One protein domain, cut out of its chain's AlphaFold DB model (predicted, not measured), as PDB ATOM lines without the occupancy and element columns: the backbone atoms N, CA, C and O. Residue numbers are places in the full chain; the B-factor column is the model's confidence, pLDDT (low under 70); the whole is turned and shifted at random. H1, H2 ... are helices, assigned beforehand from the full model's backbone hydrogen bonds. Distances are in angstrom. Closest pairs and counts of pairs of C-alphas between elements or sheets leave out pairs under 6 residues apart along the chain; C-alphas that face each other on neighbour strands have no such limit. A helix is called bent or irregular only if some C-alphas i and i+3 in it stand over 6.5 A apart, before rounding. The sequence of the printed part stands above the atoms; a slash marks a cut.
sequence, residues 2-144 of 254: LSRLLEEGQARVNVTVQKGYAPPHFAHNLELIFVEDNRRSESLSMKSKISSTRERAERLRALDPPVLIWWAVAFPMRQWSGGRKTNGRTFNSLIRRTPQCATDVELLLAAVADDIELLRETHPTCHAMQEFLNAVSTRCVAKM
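What this domain is: This is residues 2 to 144 of the 254 residues of an uncharacterized protein of Nodulisporium sp (UniProt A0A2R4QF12). The short helix H4 lies in the middle of a cluster of crossed helices, with H1 and H6 on one side of it and the hairpin of H8 and H9 on the other, while H2 and H7 also pack on it. The long helix H3 packs on H2 with residues 54 to 61, and its other end and the link before it, residues 35 to 43, reach to one end of the longest axis; H9 runs toward the other. The printed part has 143 residues with nine named helices, H1 to H9 in chain order, and no named strand: all helix. It is compact, with a radius of gyration of the C-alphas of 15.0 A and spans of 50 by 38 by 24 A.

Where its parts are: The longest helices, 18 residues each, are H1, residues 2 to 19, 25.7 A long from C-alpha 2 at (-17.782, -14.749, -6.046), and H3, residues 44 to 61, 25.6 A long from C-alpha 44 at (-28.354, -29.640, 16.844). H2 is residues 26 to 34, H4 65 to 74, H5 77 to 80, H7 105 to 111 and H8 113 to 122. H6, residues 88 to 101, is 19.9 A long and only just irregular: C-alphas 96 and 99 are 7.0 A apart. H9, residues 127 to 142, is 22.5 A long and ends with C-alpha 142 at (-22.297, -39.283, -28.761).

How they stand to each other: H1 touches the hub H4 with residues 8 to 16 alone, about perpendicular at 84 degrees, the closest C-alphas being those of Gly 9 and Ala 74, 4.0 A apart. H4 also touches H2 (Phe 26 and Ala 72, closest C-alphas 5.3 A), H6 (Val 67 and Pro 99, 5.8 A), H7 (Pro 66 and Val 105, 6.3 A) and H9 (Pro 65 and Val 136, 5.9 A). H3 touches H2 at 80 degrees, about perpendicular, with the C-alphas of Ile 33 and Ala 57 closest at 4.7 A. H8 and H9 form a helical hairpin at a shallow tilt of 32 degrees, opposite ways, with the C-alphas of Arg 120 and Gln 130 closest at 6.5 A. H5 is close to H2 but not clearly touching, at 5.9 A between the C-alphas of Asn 29 and Met 77. H1 and H3 are apart. Every O i to N i+4 pair is within hydrogen-bond range in H1, H2, H3, H4, H7 and H8, against 7 of 10 in H6 and 9 of 12 in H9; H5 is too short for such a pair.

The domain as a whole: The C-alphas of Glu 42 and Met 144 are the two farthest apart, at 51.3 A. The printed part has no cut and no long link. Mean pLDDT of the printed part is 83.1; residue 19 and residues 38 to 42, 82 to 85 and 139 to 144 are under 70.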
ATOM      1  N   LEU A   2     -17.336 -13.801  -5.013       81.62
ATOM      2  CA  LEU A   2     -17.782 -14.749  -6.046       81.62
ATOM      3  C   LEU A   2     -16.785 -14.892  -7.212       81.62
ATOM      4  O   LEU A   2     -16.401 -16.013  -7.512       81.62
ATOM      5  N   SER A   3     -16.332 -13.782  -7.810       84.75
ATOM      6  CA  SER A   3     -15.378 -13.803  -8.935       84.75
ATOM      7  C   SER A   3     -14.080 -14.517  -8.569       84.75
ATOM      8  O   SER A   3     -13.706 -15.468  -9.233       84.75
ATOM      9  N   ARG A   4     -13.497 -14.171  -7.415       88.31
ATOM     10  CA  ARG A   4     -12.316 -14.850  -6.872       88.31
ATOM     11  C   ARG A   4     -12.512 -16.363  -6.706       88.31
ATOM     12  O   ARG A   4     -11.608 -17.124  -7.007       88.31
ATOM     13  N   LEU A   5     -13.675 -16.813  -6.224       87.12
ATOM     14  CA  LEU A   5     -13.949 -18.250  -6.088       87.12
ATOM     15  C   LEU A   5     -14.032 -18.941  -7.454       87.12
ATOM     16  O   LEU A   5     -13.523 -20.047  -7.594       87.12
ATOM     17  N   LEU A   6     -14.648 -18.300  -8.450       88.19
ATOM     18  CA  LEU A   6     -14.709 -18.822  -9.817       88.19
ATOM     19  C   LEU A   6     -13.321 -18.851 -10.473       88.19
ATOM     20  O   LEU A   6     -12.978 -19.854 -11.082       88.19
ATOM     21  N   GLU A   7     -12.503 -17.814 -10.281       92.25
ATOM     22  CA  GLU A   7     -11.110 -17.750 -10.750       92.25
ATOM     23  C   GLU A   7     -10.247 -18.846 -10.106       92.25
ATOM     24  O   GLU A   7      -9.564 -19.588 -10.806       92.25
ATOM     25  N   GLU A   8     -10.325 -19.017  -8.781       91.00
ATOM     26  CA  GLU A   8      -9.641 -20.101  -8.058       91.00
ATOM     27  C   GLU A   8     -10.149 -21.490  -8.487       91.00
ATOM     28  O   GLU A   8      -9.396 -22.467  -8.487       91.00
ATOM     29  N   GLY A   9     -11.437 -21.607  -8.819       90.75
ATOM     30  CA  GLY A   9     -12.038 -22.824  -9.360       90.75
ATOM     31  C   GLY A   9     -11.495 -23.160 -10.748       90.75
ATOM     32  O   GLY A   9     -10.997 -24.262 -10.958       90.75
ATOM     33  N   GLN A  10     -11.506 -22.183 -11.656       93.94
ATOM     34  CA  GLN A  10     -10.979 -22.317 -13.013       93.94
ATOM     35  C   GLN A  10      -9.485 -22.641 -13.007       93.94
ATOM     36  O   GLN A  10      -9.050 -23.537 -13.722       93.94
ATOM     37  N   ALA A  11      -8.698 -21.966 -12.166       90.75
ATOM     38  CA  ALA A  11      -7.273 -22.246 -12.031       90.75
ATOM     39  C   ALA A  11      -7.021 -23.702 -11.610       90.75
ATOM     40  O   ALA A  11      -6.136 -24.353 -12.157       90.75
ATOM     41  N   ARG A  12      -7.828 -24.243 -10.686       91.06
ATOM     42  CA  ARG A  12      -7.731 -25.654 -10.285       91.06
ATOM     43  C   ARG A  12      -8.096 -26.608 -11.413       91.06
ATOM     44  O   ARG A  12      -7.372 -27.575 -11.604       91.06
ATOM     45  N   VAL A  13      -9.150 -26.319 -12.171       91.06
ATOM     46  CA  VAL A  13      -9.522 -27.122 -13.345       91.06
ATOM     47  C   VAL A  13      -8.401 -27.122 -14.384       91.06
ATOM     48  O   VAL A  13      -7.995 -28.188 -14.831       91.06
ATOM     49  N   ASN A  14      -7.832 -25.958 -14.699       86.62
ATOM     50  CA  ASN A  14      -6.724 -25.851 -15.649       86.62
ATOM     51  C   ASN A  14      -5.493 -26.638 -15.173       86.62
ATOM     52  O   ASN A  14      -4.879 -27.352 -15.958       86.62
ATOM     53  N   VAL A  15      -5.159 -26.552 -13.880       81.00
ATOM     54  CA  VAL A  15      -4.066 -27.334 -13.279       81.00
ATOM     55  C   VAL A  15      -4.351 -28.836 -13.346       81.00
ATOM     56  O   VAL A  15      -3.438 -29.606 -13.617       81.00
ATOM     57  N   THR A  16      -5.593 -29.267 -13.117       76.12
ATOM     58  CA  THR A  16      -6.001 -30.675 -13.246       76.12
ATOM     59  C   THR A  16      -5.836 -31.177 -14.674       76.12
ATOM     60  O   THR A  16      -5.225 -32.221 -14.872       76.12
ATOM     61  N   VAL A  17      -6.289 -30.406 -15.666       72.31
ATOM     62  CA  VAL A  17      -6.103 -30.743 -17.085       72.31
ATOM     63  C   VAL A  17      -4.617 -30.827 -17.440       72.31
ATOM     64  O   VAL A  17      -4.199 -31.791 -18.066       72.31
ATOM     65  N   GLN A  18      -3.799 -29.867 -16.996       73.44
ATOM     66  CA  GLN A  18      -2.351 -29.867 -17.255       73.44
ATOM     67  C   GLN A  18      -1.613 -31.037 -16.598       73.44
ATOM     68  O   GLN A  18      -0.642 -31.537 -17.153       73.44
ATOM     69  N   LYS A  19      -2.038 -31.443 -15.399       66.31
ATOM     70  CA  LYS A  19      -1.424 -32.547 -14.654       66.31
ATOM     71  C   LYS A  19      -1.889 -33.924 -15.120       66.31
ATOM     72  O   LYS A  19      -1.183 -34.893 -14.869       66.31
ATOM     73  N   GLY A  20      -3.073 -34.008 -15.724       71.12
ATOM     74  CA  GLY A  20      -3.668 -35.261 -16.185       71.12
ATOM     75  C   GLY A  20      -4.257 -36.147 -15.082       71.12
ATOM     76  O   GLY A  20      -4.534 -37.306 -15.351       71.12
ATOM     77  N   TYR A  21      -4.446 -35.637 -13.858       70.00
ATOM     78  CA  TYR A  21      -5.071 -36.389 -12.759       70.00
ATOM     79  C   TYR A  21      -5.953 -35.507 -11.864       70.00
ATOM     80  O   TYR A  21      -5.697 -34.305 -11.684       70.00
ATOM     81  N   ALA A  22      -6.981 -36.109 -11.260       75.19
ATOM     82  CA  ALA A  22      -7.951 -35.411 -10.426       75.19
ATOM     83  C   ALA A  22      -7.334 -34.852  -9.127       75.19
ATOM     84  O   ALA A  22      -6.409 -35.427  -8.547       75.19
ATOM     85  N   PRO A  23      -7.845 -33.726  -8.596       79.06
ATOM     86  CA  PRO A  23      -7.399 -33.240  -7.301       79.06
ATOM     87  C   PRO A  23      -7.890 -34.170  -6.172       79.06
ATOM     88  O   PRO A  23      -8.976 -34.737  -6.284       79.06
ATOM     89  N   PRO A  24      -7.201 -34.235  -5.014       83.19
ATOM     90  CA  PRO A  24      -7.524 -35.186  -3.938       83.19
ATOM     91  C   PRO A  24      -8.953 -35.104  -3.379       83.19
ATOM     92  O   PRO A  24      -9.432 -36.023  -2.724       83.19
ATOM     93  N   HIS A  25      -9.638 -33.972  -3.567       85.75
ATOM     94  CA  HIS A  25     -11.013 -33.773  -3.106       85.75
ATOM     95  C   HIS A  25     -12.076 -34.164  -4.138       85.75
ATOM     96  O   HIS A  25     -13.254 -34.064  -3.808       85.75
ATOM     97  N   PHE A  26     -11.699 -34.547  -5.360       91.75
ATOM     98  CA  PHE A  26     -12.635 -34.825  -6.451       91.75
ATOM     99  C   PHE A  26     -13.563 -35.999  -6.126       91.75
ATOM    100  O   PHE A  26     -14.769 -35.789  -5.988       91.75
ATOM    101  N   ALA A  27     -13.002 -37.195  -5.917       89.06
ATOM    102  CA  ALA A  27     -13.783 -38.387  -5.599       89.06
ATOM    103  C   ALA A  27     -14.633 -38.165  -4.341       89.06
ATOM    104  O   ALA A  27     -15.847 -38.358  -4.351       89.06
ATOM    105  N   HIS A  28     -14.025 -37.605  -3.292       88.94
ATOM    106  CA  HIS A  28     -14.725 -37.334  -2.043       88.94
ATOM    107  C   HIS A  28     -15.868 -36.312  -2.177       88.94
ATOM    108  O   HIS A  28     -16.883 -36.409  -1.487       88.94
ATOM    109  N   ASN A  29     -15.738 -35.316  -3.058       93.75
ATOM    110  CA  ASN A  29     -16.839 -34.407  -3.360       93.75
ATOM    111  C   ASN A  29     -18.015 -35.164  -3.980       93.75
ATOM    112  O   ASN A  29     -19.147 -34.943  -3.559       93.75
ATOM    113  N   LEU A  30     -17.759 -36.044  -4.951       95.25
ATOM    114  CA  LEU A  30     -18.809 -36.844  -5.582       95.25
ATOM    115  C   LEU A  30     -19.448 -37.806  -4.579       95.25
ATOM    116  O   LEU A  30     -20.671 -37.901  -4.526       95.25
ATOM    117  N   GLU A  31     -18.662 -38.431  -3.704       93.19
ATOM    118  CA  GLU A  31     -19.188 -39.246  -2.607       93.19
ATOM    119  C   GLU A  31     -20.103 -38.440  -1.685       93.19
ATOM    120  O   GLU A  31     -21.228 -38.848  -1.430       93.19
ATOM    121  N   LEU A  32     -19.677 -37.257  -1.231       91.19
ATOM    122  CA  LEU A  32     -20.516 -36.382  -0.405       91.19
ATOM    123  C   LEU A  32     -21.791 -35.931  -1.120       91.19
ATOM    124  O   LEU A  32     -22.790 -35.618  -0.467       91.19
ATOM    125  N   ILE A  33     -21.744 -35.833  -2.448       94.06
ATOM    126  CA  ILE A  33     -22.889 -35.441  -3.256       94.06
ATOM    127  C   ILE A  33     -23.835 -36.616  -3.435       94.06
ATOM    128  O   ILE A  33     -25.024 -36.390  -3.306       94.06
ATOM    129  N   PHE A  34     -23.387 -37.842  -3.697       93.62
ATOM    130  CA  PHE A  34     -24.273 -38.953  -4.078       93.62
ATOM    131  C   PHE A  34     -24.506 -39.991  -2.980       93.62
ATOM    132  O   PHE A  34     -25.616 -40.509  -2.869       93.62
ATOM    133  N   VAL A  35     -23.505 -40.270  -2.151       87.62
ATOM    134  CA  VAL A  35     -23.583 -41.294  -1.109       87.62
ATOM    135  C   VAL A  35     -24.282 -40.709   0.113       87.62
ATOM    136  O   VAL A  35     -23.881 -39.682   0.666       87.62
ATOM    137  N   GLU A  36     -25.365 -41.353   0.542       76.81
ATOM    138  CA  GLU A  36     -26.130 -40.884   1.691       76.81
ATOM    139  C   GLU A  36     -25.306 -40.951   2.982       76.81
ATOM    140  O   GLU A  36     -24.850 -42.011   3.415       76.81
ATOM    141  N   ASP A  37     -25.166 -39.807   3.656       70.75
ATOM    142  CA  ASP A  37     -24.603 -39.776   5.002       70.75
ATOM    143  C   ASP A  37     -25.641 -40.296   6.007       70.75
ATOM    144  O   ASP A  37     -26.506 -39.550   6.480       70.75
ATOM    145  N   ASN A  38     -25.556 -41.588   6.326       68.38
ATOM    146  CA  ASN A  38     -26.426 -42.275   7.287       68.38
ATOM    147  C   ASN A  38     -26.085 -41.975   8.756       68.38
ATOM    148  O   ASN A  38     -26.746 -42.480   9.670       68.38
ATOM    149  N   ARG A  39     -25.074 -41.138   9.021       65.62
ATOM    150  CA  ARG A  39     -24.700 -40.762  10.385       65.62
ATOM    151  C   ARG A  39     -25.826 -39.976  11.054       65.62
ATOM    152  O   ARG A  39     -26.166 -38.857  10.668       65.62
ATOM    153  N   ARG A  40     -26.388 -40.544  12.121       63.94
ATOM    154  CA  ARG A  40     -27.291 -39.832  13.029       63.94
ATOM    155  C   ARG A  40     -26.442 -39.046  14.022       63.94
ATOM    156  O   ARG A  40     -25.606 -39.619  14.709       63.94
ATOM    157  N   SER A  41     -26.642 -37.731  14.088       65.75
ATOM    158  CA  SER A  41     -26.007 -36.895  15.108       65.75
ATOM    159  C   SER A  41     -27.043 -36.401  16.101       65.75
ATOM    160  O   SER A  41     -28.110 -35.939  15.703       65.75
ATOM    161  N   GLU A  42     -26.721 -36.458  17.389       68.94
ATOM    162  CA  GLU A  42     -27.571 -35.931  18.461       68.94
ATOM    163  C   GLU A  42     -27.449 -34.402  18.588       68.94
ATOM    164  O   GLU A  42     -28.410 -33.726  18.953       68.94
ATOM    165  N   SER A  43     -26.312 -33.826  18.174       78.75
ATOM    166  CA  SER A  43     -26.037 -32.388  18.256       78.75
ATOM    167  C   SER A  43     -26.839 -31.575  17.233       78.75
ATOM    168  O   SER A  43     -26.711 -31.779  16.026       78.75
ATOM    169  N   LEU A  44     -27.596 -30.573  17.698       73.56
ATOM    170  CA  LEU A  44     -28.354 -29.640  16.844       73.56
ATOM    171  C   LEU A  44     -27.469 -28.923  15.809       73.56
ATOM    172  O   LEU A  44     -27.861 -28.759  14.654       73.56
ATOM    173  N   SER A  45     -26.248 -28.549  16.200       75.62
ATOM    174  CA  SER A  45     -25.265 -27.910  15.312       75.62
ATOM    175  C   SER A  45     -24.842 -28.839  14.170       75.62
ATOM    176  O   SER A  45     -24.763 -28.427  13.012       75.62
ATOM    177  N   MET A  46     -24.626 -30.120  14.474       77.06
ATOM    178  CA  MET A  46     -24.305 -31.129  13.465       77.06
ATOM    179  C   MET A  46     -25.512 -31.466  12.591       77.06
ATOM    180  O   MET A  46     -25.355 -31.540  11.375       77.06
ATOM    181  N   LYS A  47     -26.720 -31.571  13.162       78.19
ATOM    182  CA  LYS A  47     -27.965 -31.749  12.393       78.19
ATOM    183  C   LYS A  47     -28.155 -30.631  11.364       78.19
ATOM    184  O   LYS A  47     -28.429 -30.916  10.203       78.19
ATOM    185  N   SER A  48     -27.928 -29.375  11.758       80.12
ATOM    186  CA  SER A  48     -27.992 -28.223  10.847       80.12
ATOM    187  C   SER A  48     -26.942 -28.298   9.729       80.12
ATOM    188  O   SER A  48     -27.262 -28.063   8.565       80.12
ATOM    189  N   LYS A  49     -25.700 -28.698  10.040       80.38
ATOM    190  CA  LYS A  49     -24.642 -28.886   9.029       80.38
ATOM    191  C   LYS A  49     -24.943 -30.017   8.049       80.38
ATOM    192  O   LYS A  49     -24.696 -29.845   6.856       80.38
ATOM    193  N   ILE A  50     -25.459 -31.142   8.541       81.62
ATOM    194  CA  ILE A  50     -25.851 -32.293   7.718       81.62
ATOM    195  C   ILE A  50     -27.002 -31.878   6.803       81.62
ATOM    196  O   ILE A  50     -26.899 -32.039   5.593       81.62
ATOM    197  N   SER A  51     -28.048 -31.254   7.352       84.56
ATOM    198  CA  SER A  51     -29.184 -30.744   6.575       84.56
ATOM    199  C   SER A  51     -28.747 -29.740   5.504       84.56
ATOM    200  O   SER A  51     -29.093 -29.911   4.339       84.56
ATOM    201  N   SER A  52     -27.905 -28.761   5.854       84.75
ATOM    202  CA  SER A  52     -27.393 -27.788   4.883       84.75
ATOM    203  C   SER A  52     -26.526 -28.436   3.801       84.75
ATOM    204  O   SER A  52     -26.582 -28.024   2.646       84.75
ATOM    205  N   THR A  53     -25.722 -29.443   4.150       87.00
ATOM    206  CA  THR A  53     -24.907 -30.170   3.165       87.00
ATOM    207  C   THR A  53     -25.785 -30.999   2.232       87.00
ATOM    208  O   THR A  53     -25.559 -30.961   1.030       87.00
ATOM    209  N   ARG A  54     -26.829 -31.658   2.752       86.75
ATOM    210  CA  ARG A  54     -27.805 -32.415   1.950       86.75
ATOM    211  C   ARG A  54     -28.557 -31.524   0.961       86.75
ATOM    212  O   ARG A  54     -28.606 -31.852  -0.214       86.75
ATOM    213  N   GLU A  55     -29.047 -30.366   1.405       89.44
ATOM    214  CA  GLU A  55     -29.716 -29.384   0.533       89.44
ATOM    215  C   GLU A  55     -28.785 -28.891  -0.590       89.44
ATOM    216  O   GLU A  55     -29.192 -28.692  -1.734       89.44
ATOM    217  N   ARG A  56     -27.500 -28.688  -0.278       90.00
ATOM    218  CA  ARG A  56     -26.492 -28.296  -1.273       90.00
ATOM    219  C   ARG A  56     -26.181 -29.430  -2.244       90.00
ATOM    220  O   ARG A  56     -26.104 -29.167  -3.437       90.00
ATOM    221  N   ALA A  57     -26.031 -30.657  -1.750       92.00
ATOM    222  CA  ALA A  57     -25.812 -31.841  -2.574       92.00
ATOM    223  C   ALA A  57     -26.973 -32.058  -3.553       92.00
ATOM    224  O   ALA A  57     -26.733 -32.244  -4.738       92.00
ATOM    225  N   GLU A  58     -28.220 -31.931  -3.095       91.25
ATOM    226  CA  GLU A  58     -29.409 -32.037  -3.948       91.25
ATOM    227  C   GLU A  58     -29.387 -31.024  -5.103       91.25
ATOM    228  O   GLU A  58     -29.594 -31.391  -6.258       91.25
ATOM    229  N   ARG A  59     -29.029 -29.765  -4.825       91.81
ATOM    230  CA  ARG A  59     -28.862 -28.749  -5.879       91.81
ATOM    231  C   ARG A  59     -27.722 -29.060  -6.846       91.81
ATOM    232  O   ARG A  59     -27.819 -28.696  -8.011       91.81
ATOM    233  N   LEU A  60     -26.646 -29.687  -6.372       94.06
ATOM    234  CA  LEU A  60     -25.523 -30.084  -7.224       94.06
ATOM    235  C   LEU A  60     -25.889 -31.256  -8.133       94.06
ATOM    236  O   LEU A  60     -25.495 -31.242  -9.291       94.06
ATOM    237  N   ARG A  61     -26.692 -32.216  -7.660       93.56
ATOM    238  CA  ARG A  61     -27.191 -33.326  -8.494       93.56
ATOM    239  C   ARG A  61     -28.088 -32.862  -9.641       93.56
ATOM    240  O   ARG A  61     -28.197 -33.561 -10.636       93.56
ATOM    241  N   ALA A  62     -28.720 -31.696  -9.509       92.56
ATOM    242  CA  ALA A  62     -29.531 -31.097 -10.566       92.56
ATOM    243  C   ALA A  62     -28.700 -30.416 -11.673       92.56
ATOM    244  O   ALA A  62     -29.271 -29.938 -12.652       92.56
ATOM    245  N   LEU A  63     -27.375 -30.317 -11.515       91.38
ATOM    246  CA  LEU A  63     -26.495 -29.812 -12.564       91.38
ATOM    247  C   LEU A  63     -26.320 -30.849 -13.675       91.38
ATOM    248  O   LEU A  63     -26.317 -32.053 -13.430       91.38
ATOM    249  N   ASP A  64     -26.086 -30.359 -14.892       90.38
ATOM    250  CA  ASP A  64     -25.617 -31.188 -15.999       90.38
ATOM    251  C   ASP A  64     -24.370 -31.994 -15.585       90.38
ATOM    252  O   ASP A  64     -23.453 -31.409 -14.996       90.38
ATOM    253  N   PRO A  65     -24.262 -33.294 -15.926       92.81
ATOM    254  CA  PRO A  65     -23.166 -34.124 -15.431       92.81
ATOM    255  C   PRO A  65     -21.753 -33.578 -15.715       92.81
ATOM    256  O   PRO A  65     -20.944 -33.526 -14.788       92.81
ATOM    257  N   PRO A  66     -21.447 -33.055 -16.922       90.31
ATOM    258  CA  PRO A  66     -20.158 -32.409 -17.197       90.31
ATOM    259  C   PRO A  66     -19.898 -31.170 -16.320       90.31
ATOM    260  O   PRO A  66     -18.778 -30.936 -15.867       90.31
ATOM    261  N   VAL A  67     -20.943 -30.392 -16.030       93.69
ATOM    262  CA  VAL A  67     -20.859 -29.210 -15.155       93.69
ATOM    263  C   VAL A  67     -20.598 -29.634 -13.711       93.69
ATOM    264  O   VAL A  67     -19.851 -28.965 -12.994       93.69
ATOM    265  N   LEU A  68     -21.174 -30.757 -13.276       95.75
ATOM    266  CA  LEU A  68     -20.931 -31.316 -11.952       95.75
ATOM    267  C   LEU A  68     -19.508 -31.879 -11.807       95.75
ATOM    268  O   LEU A  68     -18.893 -31.671 -10.762       95.75
ATOM    269  N   ILE A  69     -18.951 -32.513 -12.846       95.12
ATOM    270  CA  ILE A  69     -17.534 -32.920 -12.871       95.12
ATOM    271  C   ILE A  69     -16.628 -31.696 -12.722       95.12
ATOM    272  O   ILE A  69     -15.775 -31.662 -11.833       95.12
ATOM    273  N   TRP A  70     -16.873 -30.653 -13.521       95.69
ATOM    274  CA  TRP A  70     -16.147 -29.388 -13.404       95.69
ATOM    275  C   TRP A  70     -16.243 -28.817 -11.985       95.69
ATOM    276  O   TRP A  70     -15.234 -28.450 -11.384       95.69
ATOM    277  N   TRP A  71     -17.443 -28.810 -11.398       95.88
ATOM    278  CA  TRP A  71     -17.665 -28.335 -10.033       95.88
ATOM    279  C   TRP A  71     -16.876 -29.131  -8.988       95.88
ATOM    280  O   TRP A  71     -16.261 -28.541  -8.093       95.88
ATOM    281  N   ALA A  72     -16.902 -30.462  -9.089       95.88
ATOM    282  CA  ALA A  72     -16.244 -31.363  -8.150       95.88
ATOM    283  C   ALA A  72     -14.721 -31.177  -8.149       95.88
ATOM    284  O   ALA A  72     -14.097 -31.296  -7.092       95.88
ATOM    285  N   VAL A  73     -14.133 -30.811  -9.291       94.94
ATOM    286  CA  VAL A  73     -12.718 -30.430  -9.407       94.94
ATOM    287  C   VAL A  73     -12.479 -29.017  -8.869       94.94
ATOM    288  O   VAL A  73     -11.573 -28.803  -8.059       94.94
ATOM    289  N   ALA A  74     -13.317 -28.054  -9.254       94.19
ATOM    290  CA  ALA A  74     -13.132 -26.637  -8.953       94.19
ATOM    291  C   ALA A  74     -13.243 -26.292  -7.457       94.19
ATOM    292  O   ALA A  74     -12.509 -25.428  -6.971       94.19
ATOM    293  N   PHE A  75     -14.144 -26.937  -6.705       92.62
ATOM    294  CA  PHE A  75     -14.483 -26.517  -5.339       92.62
ATOM    295  C   PHE A  75     -14.305 -27.634  -4.302       92.62
ATOM    296  O   PHE A  75     -15.175 -28.493  -4.161       92.62
ATOM    297  N   PRO A  76     -13.246 -27.601  -3.472       90.00
ATOM    298  CA  PRO A  76     -13.058 -28.549  -2.382       90.00
ATOM    299  C   PRO A  76     -14.220 -28.532  -1.398       90.00
ATOM    300  O   PRO A  76     -14.744 -27.460  -1.073       90.00
ATOM    301  N   MET A  77     -14.516 -29.692  -0.807       86.00
ATOM    302  CA  MET A  77     -15.597 -29.854   0.171       86.00
ATOM    303  C   MET A  77     -15.628 -28.752   1.234       86.00
ATOM    304  O   MET A  77     -16.672 -28.178   1.505       86.00
ATOM    305  N   ARG A  78     -14.471 -28.340   1.771       81.56
ATOM    306  CA  ARG A  78     -14.383 -27.344   2.854       81.56
ATOM    307  C   ARG A  78     -14.936 -25.973   2.456       81.56
ATOM    308  O   ARG A  78     -15.203 -25.161   3.340       81.56
ATOM    309  N   GLN A  79     -15.033 -25.684   1.159       83.31
ATOM    310  CA  GLN A  79     -15.581 -24.435   0.645       83.31
ATOM    311  C   GLN A  79     -17.112 -24.465   0.620       83.31
ATOM    312  O   GLN A  79     -17.727 -23.443   0.921       83.31
ATOM    313  N   TRP A  80     -17.742 -25.606   0.333       85.56
ATOM    314  CA  TRP A  80     -19.185 -25.674   0.086       85.56
ATOM    315  C   TRP A  80     -19.967 -26.577   1.056       85.56
ATOM    316  O   TRP A  80     -21.163 -26.353   1.223       85.56
ATOM    317  N   SER A  81     -19.338 -27.517   1.760       81.06
ATOM    318  CA  SER A  81     -19.973 -28.363   2.778       81.06
ATOM    319  C   SER A  81     -19.884 -27.740   4.184       81.06
ATOM    320  O   SER A  81     -19.018 -26.913   4.485       81.06
ATOM    321  N   GLY A  82     -20.830 -28.074   5.071       66.25
ATOM    322  CA  GLY A  82     -20.746 -27.717   6.497       66.25
ATOM    323  C   GLY A  82     -21.006 -26.246   6.880       66.25
ATOM    324  O   GLY A  82     -20.680 -25.841   7.999       66.25
ATOM    325  N   GLY A  83     -21.598 -25.442   5.990       57.97
ATOM    326  CA  GLY A  83     -22.304 -24.188   6.314       57.97
ATOM    327  C   GLY A  83     -21.475 -22.937   6.662       57.97
ATOM    328  O   GLY A  83     -22.057 -21.859   6.719       57.97
ATOM    329  N   ARG A  84     -20.151 -23.025   6.877       62.88
ATOM    330  CA  ARG A  84     -19.362 -21.891   7.426       62.88
ATOM    331  C   ARG A  84     -18.601 -21.029   6.413       62.88
ATOM    332  O   ARG A  84     -18.508 -19.828   6.628       62.88
ATOM    333  N   LYS A  85     -18.031 -21.600   5.341       67.50
ATOM    334  CA  LYS A  85     -17.175 -20.830   4.405       67.50
ATOM    335  C   LYS A  85     -17.951 -20.136   3.290       67.50
ATOM    336  O   LYS A  85     -17.661 -18.992   2.957       67.50
ATOM    337  N   THR A  86     -18.961 -20.811   2.750       74.88
ATOM    338  CA  THR A  86     -19.826 -20.267   1.701       74.88
ATOM    339  C   THR A  86     -21.249 -20.199   2.228       74.88
ATOM    340  O   THR A  86     -21.836 -21.227   2.585       74.88
ATOM    341  N   ASN A  87     -21.801 -18.987   2.307       83.31
ATOM    342  CA  ASN A  87     -23.205 -18.784   2.656       83.31
ATOM    343  C   ASN A  87     -24.125 -19.242   1.503       83.31
ATOM    344  O   ASN A  87     -23.678 -19.409   0.367       83.31
ATOM    345  N   GLY A  88     -25.416 -19.444   1.784       82.19
ATOM    346  CA  GLY A  88     -26.367 -19.958   0.790       82.19
ATOM    347  C   GLY A  88     -26.483 -19.087  -0.469       82.19
ATOM    348  O   GLY A  88     -26.551 -19.617  -1.573       82.19
ATOM    349  N   ARG A  89     -26.420 -17.753  -0.335       86.25
ATOM    350  CA  ARG A  89     -26.484 -16.827  -1.480       86.25
ATOM    351  C   ARG A  89     -25.270 -16.982  -2.400       86.25
ATOM    352  O   ARG A  89     -25.442 -17.045  -3.616       86.25
ATOM    353  N   THR A  90     -24.066 -17.070  -1.839       86.62
ATOM    354  CA  THR A  90     -22.833 -17.283  -2.609       86.62
ATOM    355  C   THR A  90     -22.848 -18.653  -3.279       86.62
ATOM    356  O   THR A  90     -22.545 -18.735  -4.461       86.62
ATOM    357  N   PHE A  91     -23.274 -19.706  -2.574       88.31
ATOM    358  CA  PHE A  91     -23.390 -21.053  -3.141       88.31
ATOM    359  C   PHE A  91     -24.364 -21.098  -4.327       88.31
ATOM    360  O   PHE A  91     -24.012 -21.575  -5.401       88.31
ATOM    361  N   ASN A  92     -25.555 -20.513  -4.173       89.12
ATOM    362  CA  ASN A  92     -26.542 -20.441  -5.252       89.12
ATOM    363  C   ASN A  92     -26.038 -19.608  -6.439       89.12
ATOM    364  O   ASN A  92     -26.334 -19.922  -7.589       89.12
ATOM    365  N   SER A  93     -25.269 -18.550  -6.170       90.44
ATOM    366  CA  SER A  93     -24.657 -17.739  -7.227       90.44
ATOM    367  C   SER A  93     -23.569 -18.509  -7.969       90.44
ATOM    368  O   SER A  93     -23.480 -18.383  -9.184       90.44
ATOM    369  N   LEU A  94     -22.777 -19.319  -7.261       89.50
ATOM    370  CA  LEU A  94     -21.787 -20.201  -7.868       89.50
ATOM    371  C   LEU A  94     -22.474 -21.232  -8.771       89.50
ATOM    372  O   LEU A  94     -22.169 -21.246  -9.953       89.50
ATOM    373  N   ILE A  95     -23.469 -21.980  -8.271       91.62
ATOM    374  CA  ILE A  95     -24.239 -22.960  -9.067       91.62
ATOM    375  C   ILE A  95     -24.787 -22.353 -10.364       91.62
ATOM    376  O   ILE A  95     -24.705 -22.974 -11.416       91.62
ATOM    377  N   ARG A  96     -25.320 -21.125 -10.313       91.56
ATOM    378  CA  ARG A  96     -25.846 -20.437 -11.505       91.56
ATOM    379  C   ARG A  96     -24.765 -20.053 -12.520       91.56
ATOM    380  O   ARG A  96     -25.090 -19.854 -13.685       91.56
ATOM    381  N   ARG A  97     -23.519 -19.875 -12.080       89.50
ATOM    382  CA  ARG A  97     -22.396 -19.415 -12.911       89.50
ATOM    383  C   ARG A  97     -21.538 -20.561 -13.438       89.50
ATOM    384  O   ARG A  97     -21.002 -20.424 -14.527       89.50
ATOM    385  N   THR A  98     -21.466 -21.691 -12.737       87.62
ATOM    386  CA  THR A  98     -20.690 -22.877 -13.143       87.62
ATOM    387  C   THR A  98     -20.913 -23.318 -14.591       87.62
ATOM    388  O   THR A  98     -19.917 -23.577 -15.261       87.62
ATOM    389  N   PRO A  99     -22.151 -23.358 -15.131       88.69
ATOM    390  CA  PRO A  99     -22.361 -23.782 -16.515       88.69
ATOM    391  C   PRO A  99     -21.633 -22.903 -17.540       88.69
ATOM    392  O   PRO A  99     -21.271 -23.377 -18.606       88.69
ATOM    393  N   GLN A 100     -21.396 -21.629 -17.211       87.62
ATOM    394  CA  GLN A 100     -20.690 -20.674 -18.073       87.62
ATOM    395  C   GLN A 100     -19.165 -20.861 -18.017       87.62
ATOM    396  O   GLN A 100     -18.466 -20.373 -18.897       87.62
ATOM    397  N   CYS A 101     -18.656 -21.533 -16.982       85.94
ATOM    398  CA  CYS A 101     -17.228 -21.781 -16.765       85.94
ATOM    399  C   CYS A 101     -16.800 -23.197 -17.171       85.94
ATOM    400  O   CYS A 101     -15.615 -23.440 -17.372       85.94
ATOM    401  N   ALA A 102     -17.744 -24.134 -17.282       85.62
ATOM    402  CA  ALA A 102     -17.486 -25.521 -17.653       85.62
ATOM    403  C   ALA A 102     -17.215 -25.675 -19.164       85.62
ATOM    404  O   ALA A 102     -17.965 -26.345 -19.874       85.62
ATOM    405  N   THR A 103     -16.158 -25.027 -19.657       79.50
ATOM    406  CA  THR A 103     -15.617 -25.223 -21.008       79.50
ATOM    407  C   THR A 103     -14.631 -26.391 -21.022       79.50
ATOM    408  O   THR A 103     -14.127 -26.795 -19.974       79.50
ATOM    409  N   ASP A 104     -14.391 -26.964 -22.203       73.44
ATOM    410  CA  ASP A 104     -13.349 -27.980 -22.435       73.44
ATOM    411  C   ASP A 104     -13.441 -29.217 -21.525       73.44
ATOM    412  O   ASP A 104     -12.442 -29.847 -21.174       73.44
ATOM    413  N   VAL A 105     -14.670 -29.594 -21.152       81.31
ATOM    414  CA  VAL A 105     -14.913 -30.690 -20.204       81.31
ATOM    415  C   VAL A 105     -14.414 -32.041 -20.730       81.31
ATOM    416  O   VAL A 105     -14.121 -32.911 -19.928       81.31
ATOM    417  N   GLU A 106     -14.236 -32.214 -22.042       81.31
ATOM    418  CA  GLU A 106     -13.621 -33.417 -22.634       81.31
ATOM    419  C   GLU A 106     -12.205 -33.661 -22.081       81.31
ATOM    420  O   GLU A 106     -11.885 -34.760 -21.632       81.31
ATOM    421  N   LEU A 107     -11.372 -32.612 -22.043       77.31
ATOM    422  CA  LEU A 107     -10.006 -32.691 -21.516       77.31
ATOM    423  C   LEU A 107     -10.015 -32.950 -20.010       77.31
ATOM    424  O   LEU A 107      -9.193 -33.702 -19.489       77.31
ATOM    425  N   LEU A 108     -10.974 -32.344 -19.309       81.94
ATOM    426  CA  LEU A 108     -11.155 -32.583 -17.886       81.94
ATOM    427  C   LEU A 108     -11.585 -34.023 -17.602       81.94
ATOM    428  O   LEU A 108     -11.082 -34.616 -16.657       81.94
ATOM    429  N   LEU A 109     -12.491 -34.581 -18.407       81.62
ATOM    430  CA  LEU A 109     -12.970 -35.955 -18.277       81.62
ATOM    431  C   LEU A 109     -11.847 -36.962 -18.489       81.62
ATOM    432  O   LEU A 109     -11.759 -37.909 -17.714       81.62
ATOM    433  N   ALA A 110     -10.960 -36.726 -19.458       76.25
ATOM    434  CA  ALA A 110      -9.758 -37.537 -19.628       76.25
ATOM    435  C   ALA A 110      -8.868 -37.500 -18.372       76.25
ATOM    436  O   ALA A 110      -8.433 -38.543 -17.898       76.25
ATOM    437  N   ALA A 111      -8.672 -36.316 -17.781       76.25
ATOM    438  CA  ALA A 111      -7.853 -36.141 -16.580       76.25
ATOM    439  C   ALA A 111      -8.467 -36.724 -15.292       76.25
ATOM    440  O   ALA A 111      -7.779 -36.809 -14.279       76.25
ATOM    441  N   VAL A 112      -9.755 -37.079 -15.279       81.38
ATOM    442  CA  VAL A 112     -10.425 -37.666 -14.101       81.38
ATOM    443  C   VAL A 112     -11.025 -39.047 -14.383       81.38
ATOM    444  O   VAL A 112     -11.817 -39.542 -13.583       81.38
ATOM    445  N   ALA A 113     -10.679 -39.663 -15.517       79.19
ATOM    446  CA  ALA A 113     -11.263 -40.926 -15.965       79.19
ATOM    447  C   ALA A 113     -11.018 -42.064 -14.965       79.19
ATOM    448  O   ALA A 113     -11.953 -42.783 -14.614       79.19
ATOM    449  N   ASP A 114      -9.796 -42.162 -14.439       75.94
ATOM    450  CA  ASP A 114      -9.430 -43.185 -13.458       75.94
ATOM    451  C   ASP A 114     -10.244 -43.045 -12.163       75.94
ATOM    452  O   ASP A 114     -10.750 -44.032 -11.633       75.94
ATOM    453  N   ASP A 115     -10.445 -41.817 -11.672       83.75
ATOM    454  CA  ASP A 115     -11.283 -41.554 -10.498       83.75
ATOM    455  C   ASP A 115     -12.771 -41.860 -10.759       83.75
ATOM    456  O   ASP A 115     -13.472 -42.320  -9.856       83.75
ATOM    457  N   ILE A 116     -13.271 -41.609 -11.974       84.31
ATOM    458  CA  ILE A 116     -14.644 -41.952 -12.385       84.31
ATOM    459  C   ILE A 116     -14.843 -43.472 -12.361       84.31
ATOM    460  O   ILE A 116     -15.846 -43.940 -11.815       84.31
ATOM    461  N   GLU A 117     -13.900 -44.240 -12.906       82.06
ATOM    462  CA  GLU A 117     -13.962 -45.706 -12.887       82.06
ATOM    463  C   GLU A 117     -13.776 -46.262 -11.471       82.06
ATOM    464  O   GLU A 117     -14.547 -47.117 -11.036       82.06
ATOM    465  N   LEU A 118     -12.873 -45.691 -10.670       80.12
ATOM    466  CA  LEU A 118     -12.741 -46.064  -9.263       80.12
ATOM    467  C   LEU A 118     -14.041 -45.821  -8.480       80.12
ATOM    468  O   LEU A 118     -14.444 -46.657  -7.671       80.12
ATOM    469  N   LEU A 119     -14.735 -44.701  -8.711       81.81
ATOM    470  CA  LEU A 119     -16.039 -44.436  -8.092       81.81
ATOM    471  C   LEU A 119     -17.102 -45.442  -8.542       81.81
ATOM    472  O   LEU A 119     -17.953 -45.826  -7.732       81.81
ATOM    473  N   ARG A 120     -17.045 -45.889  -9.801       86.69
ATOM    474  CA  ARG A 120     -17.935 -46.918 -10.343       86.69
ATOM    475  C   ARG A 120     -17.747 -48.245  -9.613       86.69
ATOM    476  O   ARG A 120     -18.741 -48.850  -9.209       86.69
ATOM    477  N   GLU A 121     -16.497 -48.654  -9.414       83.19
ATOM    478  CA  GLU A 121     -16.117 -49.887  -8.719       83.19
ATOM    479  C   GLU A 121     -16.374 -49.824  -7.210       83.19
ATOM    480  O   GLU A 121     -16.801 -50.809  -6.610       83.19
ATOM    481  N   THR A 122     -16.140 -48.664  -6.591       85.38
ATOM    482  CA  THR A 122     -16.271 -48.477  -5.137       85.38
ATOM    483  C   THR A 122     -17.734 -48.396  -4.703       85.38
ATOM    484  O   THR A 122     -18.093 -48.870  -3.624       85.38
ATOM    485  N   HIS A 123     -18.603 -47.823  -5.543       87.88
ATOM    486  CA  HIS A 123     -20.015 -47.586  -5.221       87.88
ATOM    487  C   HIS A 123     -20.977 -48.272  -6.211       87.88
ATOM    488  O   HIS A 123     -21.864 -47.607  -6.759       87.88
ATOM    489  N   PRO A 124     -20.878 -49.600  -6.434       89.75
ATOM    490  CA  PRO A 124     -21.643 -50.302  -7.471       89.75
ATOM    491  C   PRO A 124     -23.148 -50.339  -7.173       89.75
ATOM    492  O   PRO A 124     -23.970 -50.432  -8.079       89.75
ATOM    493  N   THR A 125     -23.528 -50.238  -5.899       90.88
ATOM    494  CA  THR A 125     -24.923 -50.274  -5.437       90.88
ATOM    495  C   THR A 125     -25.549 -48.887  -5.276       90.88
ATOM    496  O   THR A 125     -26.753 -48.777  -5.042       90.88
ATOM    497  N   CYS A 126     -24.767 -47.808  -5.401       91.81
ATOM    498  CA  CYS A 126     -25.280 -46.446  -5.289       91.81
ATOM    499  C   CYS A 126     -25.909 -46.011  -6.620       91.81
ATOM    500  O   CYS A 126     -25.231 -45.455  -7.480       91.81
ATOM    501  N   HIS A 127     -27.216 -46.242  -6.783       93.19
ATOM    502  CA  HIS A 127     -27.930 -45.972  -8.039       93.19
ATOM    503  C   HIS A 127     -27.719 -44.545  -8.560       93.19
ATOM    504  O   HIS A 127     -27.357 -44.365  -9.716       93.19
ATOM    505  N   ALA A 128     -27.854 -43.537  -7.691       91.75
ATOM    506  CA  ALA A 128     -27.694 -42.139  -8.082       91.75
ATOM    507  C   ALA A 128     -26.272 -41.819  -8.584       91.75
ATOM    508  O   ALA A 128     -26.113 -41.029  -9.513       91.75
ATOM    509  N   MET A 129     -25.241 -42.442  -7.995       92.88
ATOM    510  CA  MET A 129     -23.865 -42.326  -8.488       92.88
ATOM    511  C   MET A 129     -23.729 -43.017  -9.848       92.88
ATOM    512  O   MET A 129     -23.201 -42.425 -10.781       92.88
ATOM    513  N   GLN A 130     -24.235 -44.242  -9.990       92.88
ATOM    514  CA  GLN A 130     -24.124 -45.008 -11.235       92.88
ATOM    515  C   GLN A 130     -24.859 -44.334 -12.400       92.88
ATOM    516  O   GLN A 130     -24.313 -44.249 -13.496       92.88
ATOM    517  N   GLU A 131     -26.056 -43.789 -12.174       92.44
ATOM    518  CA  GLU A 131     -26.785 -42.989 -13.166       92.44
ATOM    519  C   GLU A 131     -25.973 -41.777 -13.623       92.44
ATOM    520  O   GLU A 131     -25.857 -41.522 -14.823       92.44
ATOM    521  N   PHE A 132     -25.373 -41.057 -12.673       94.94
ATOM    522  CA  PHE A 132     -24.509 -39.924 -12.970       94.94
ATOM    523  C   PHE A 132     -23.283 -40.339 -13.797       94.94
ATOM    524  O   PHE A 132     -23.043 -39.752 -14.853       94.94
ATOM    525  N   LEU A 133     -22.541 -41.366 -13.370       92.25
ATOM    526  CA  LEU A 133     -21.342 -41.840 -14.071       92.25
ATOM    527  C   LEU A 133     -21.685 -42.368 -15.473       92.25
ATOM    528  O   LEU A 133     -20.961 -42.100 -16.428       92.25
ATOM    529  N   ASN A 134     -22.819 -43.054 -15.639       90.19
ATOM    530  CA  ASN A 134     -23.301 -43.495 -16.951       90.19
ATOM    531  C   ASN A 134     -23.626 -42.310 -17.867       90.19
ATOM    532  O   ASN A 134     -23.221 -42.305 -19.028       90.19
ATOM    533  N   ALA A 135     -24.299 -41.280 -17.346       88.81
ATOM    534  CA  ALA A 135     -24.618 -40.077 -18.110       88.81
ATOM    535  C   ALA A 135     -23.362 -39.308 -18.562       88.81
ATOM    536  O   ALA A 135     -23.369 -38.688 -19.630       88.81
ATOM    537  N   VAL A 136     -22.282 -39.368 -17.776       86.75
ATOM    538  CA  VAL A 136     -20.965 -38.849 -18.168       86.75
ATOM    539  C   VAL A 136     -20.387 -39.671 -19.328       86.75
ATOM    540  O   VAL A 136     -20.039 -39.094 -20.356       86.75
ATOM    541  N   SER A 137     -20.372 -41.005 -19.226       78.31
ATOM    542  CA  SER A 137     -19.818 -41.894 -20.260       78.31
ATOM    543  C   SER A 137     -20.571 -41.835 -21.601       78.31
ATOM    544  O   SER A 137     -19.944 -41.799 -22.658       78.31
ATOM    545  N   THR A 138     -21.911 -41.782 -21.602       70.19
ATOM    546  CA  THR A 138     -22.712 -41.753 -22.846       70.19
ATOM    547  C   THR A 138     -22.462 -40.491 -23.681       70.19
ATOM    548  O   THR A 138     -22.513 -40.535 -24.912       70.19
ATOM    549  N   ARG A 139     -22.158 -39.355 -23.037       63.00
ATOM    550  CA  ARG A 139     -21.893 -38.088 -23.738       63.00
ATOM    551  C   ARG A 139     -20.519 -38.051 -24.416       63.00
ATOM    552  O   ARG A 139     -20.418 -37.407 -25.459       63.00
ATOM    553  N   CYS A 140     -19.524 -38.781 -23.907       54.69
ATOM    554  CA  CYS A 140     -18.234 -38.950 -24.588       54.69
ATOM    555  C   CYS A 140     -18.389 -39.696 -25.927       54.69
ATOM    556  O   CYS A 140     -17.733 -39.365 -26.910       54.69
ATOM    557  N   VAL A 141     -19.310 -40.665 -26.000       50.81
ATOM    558  CA  VAL A 141     -19.539 -41.484 -27.205       50.81
ATOM    559  C   VAL A 141     -20.375 -40.745 -28.259       50.81
ATOM    560  O   VAL A 141     -20.086 -40.826 -29.451       50.81
ATOM    561  N   ALA A 142     -21.382 -39.971 -27.843       47.41
ATOM    562  CA  ALA A 142     -22.297 -39.283 -28.761       47.41
ATOM    563  C   ALA A 142     -21.630 -38.200 -29.636       47.41
ATOM    564  O   ALA A 142     -22.162 -37.857 -30.687       47.41
ATOM    565  N   LYS A 143     -20.468 -37.667 -29.235       45.16
ATOM    566  CA  LYS A 143     -19.693 -36.704 -30.039       45.16
ATOM    567  C   LYS A 143     -18.686 -37.344 -30.997       45.16
ATOM    568  O   LYS A 143     -18.232 -36.664 -31.910       45.16
ATOM    569  N   MET A 144     -18.352 -38.623 -30.814       37.06
ATOM    570  CA  MET A 144     -17.437 -39.363 -31.696       37.06
ATOM    571  C   MET A 144     -18.147 -40.037 -32.879       37.06
ATOM    572  O   MET A 144     -17.487 -40.632 -33.726       37.06
TER     573      MET A 144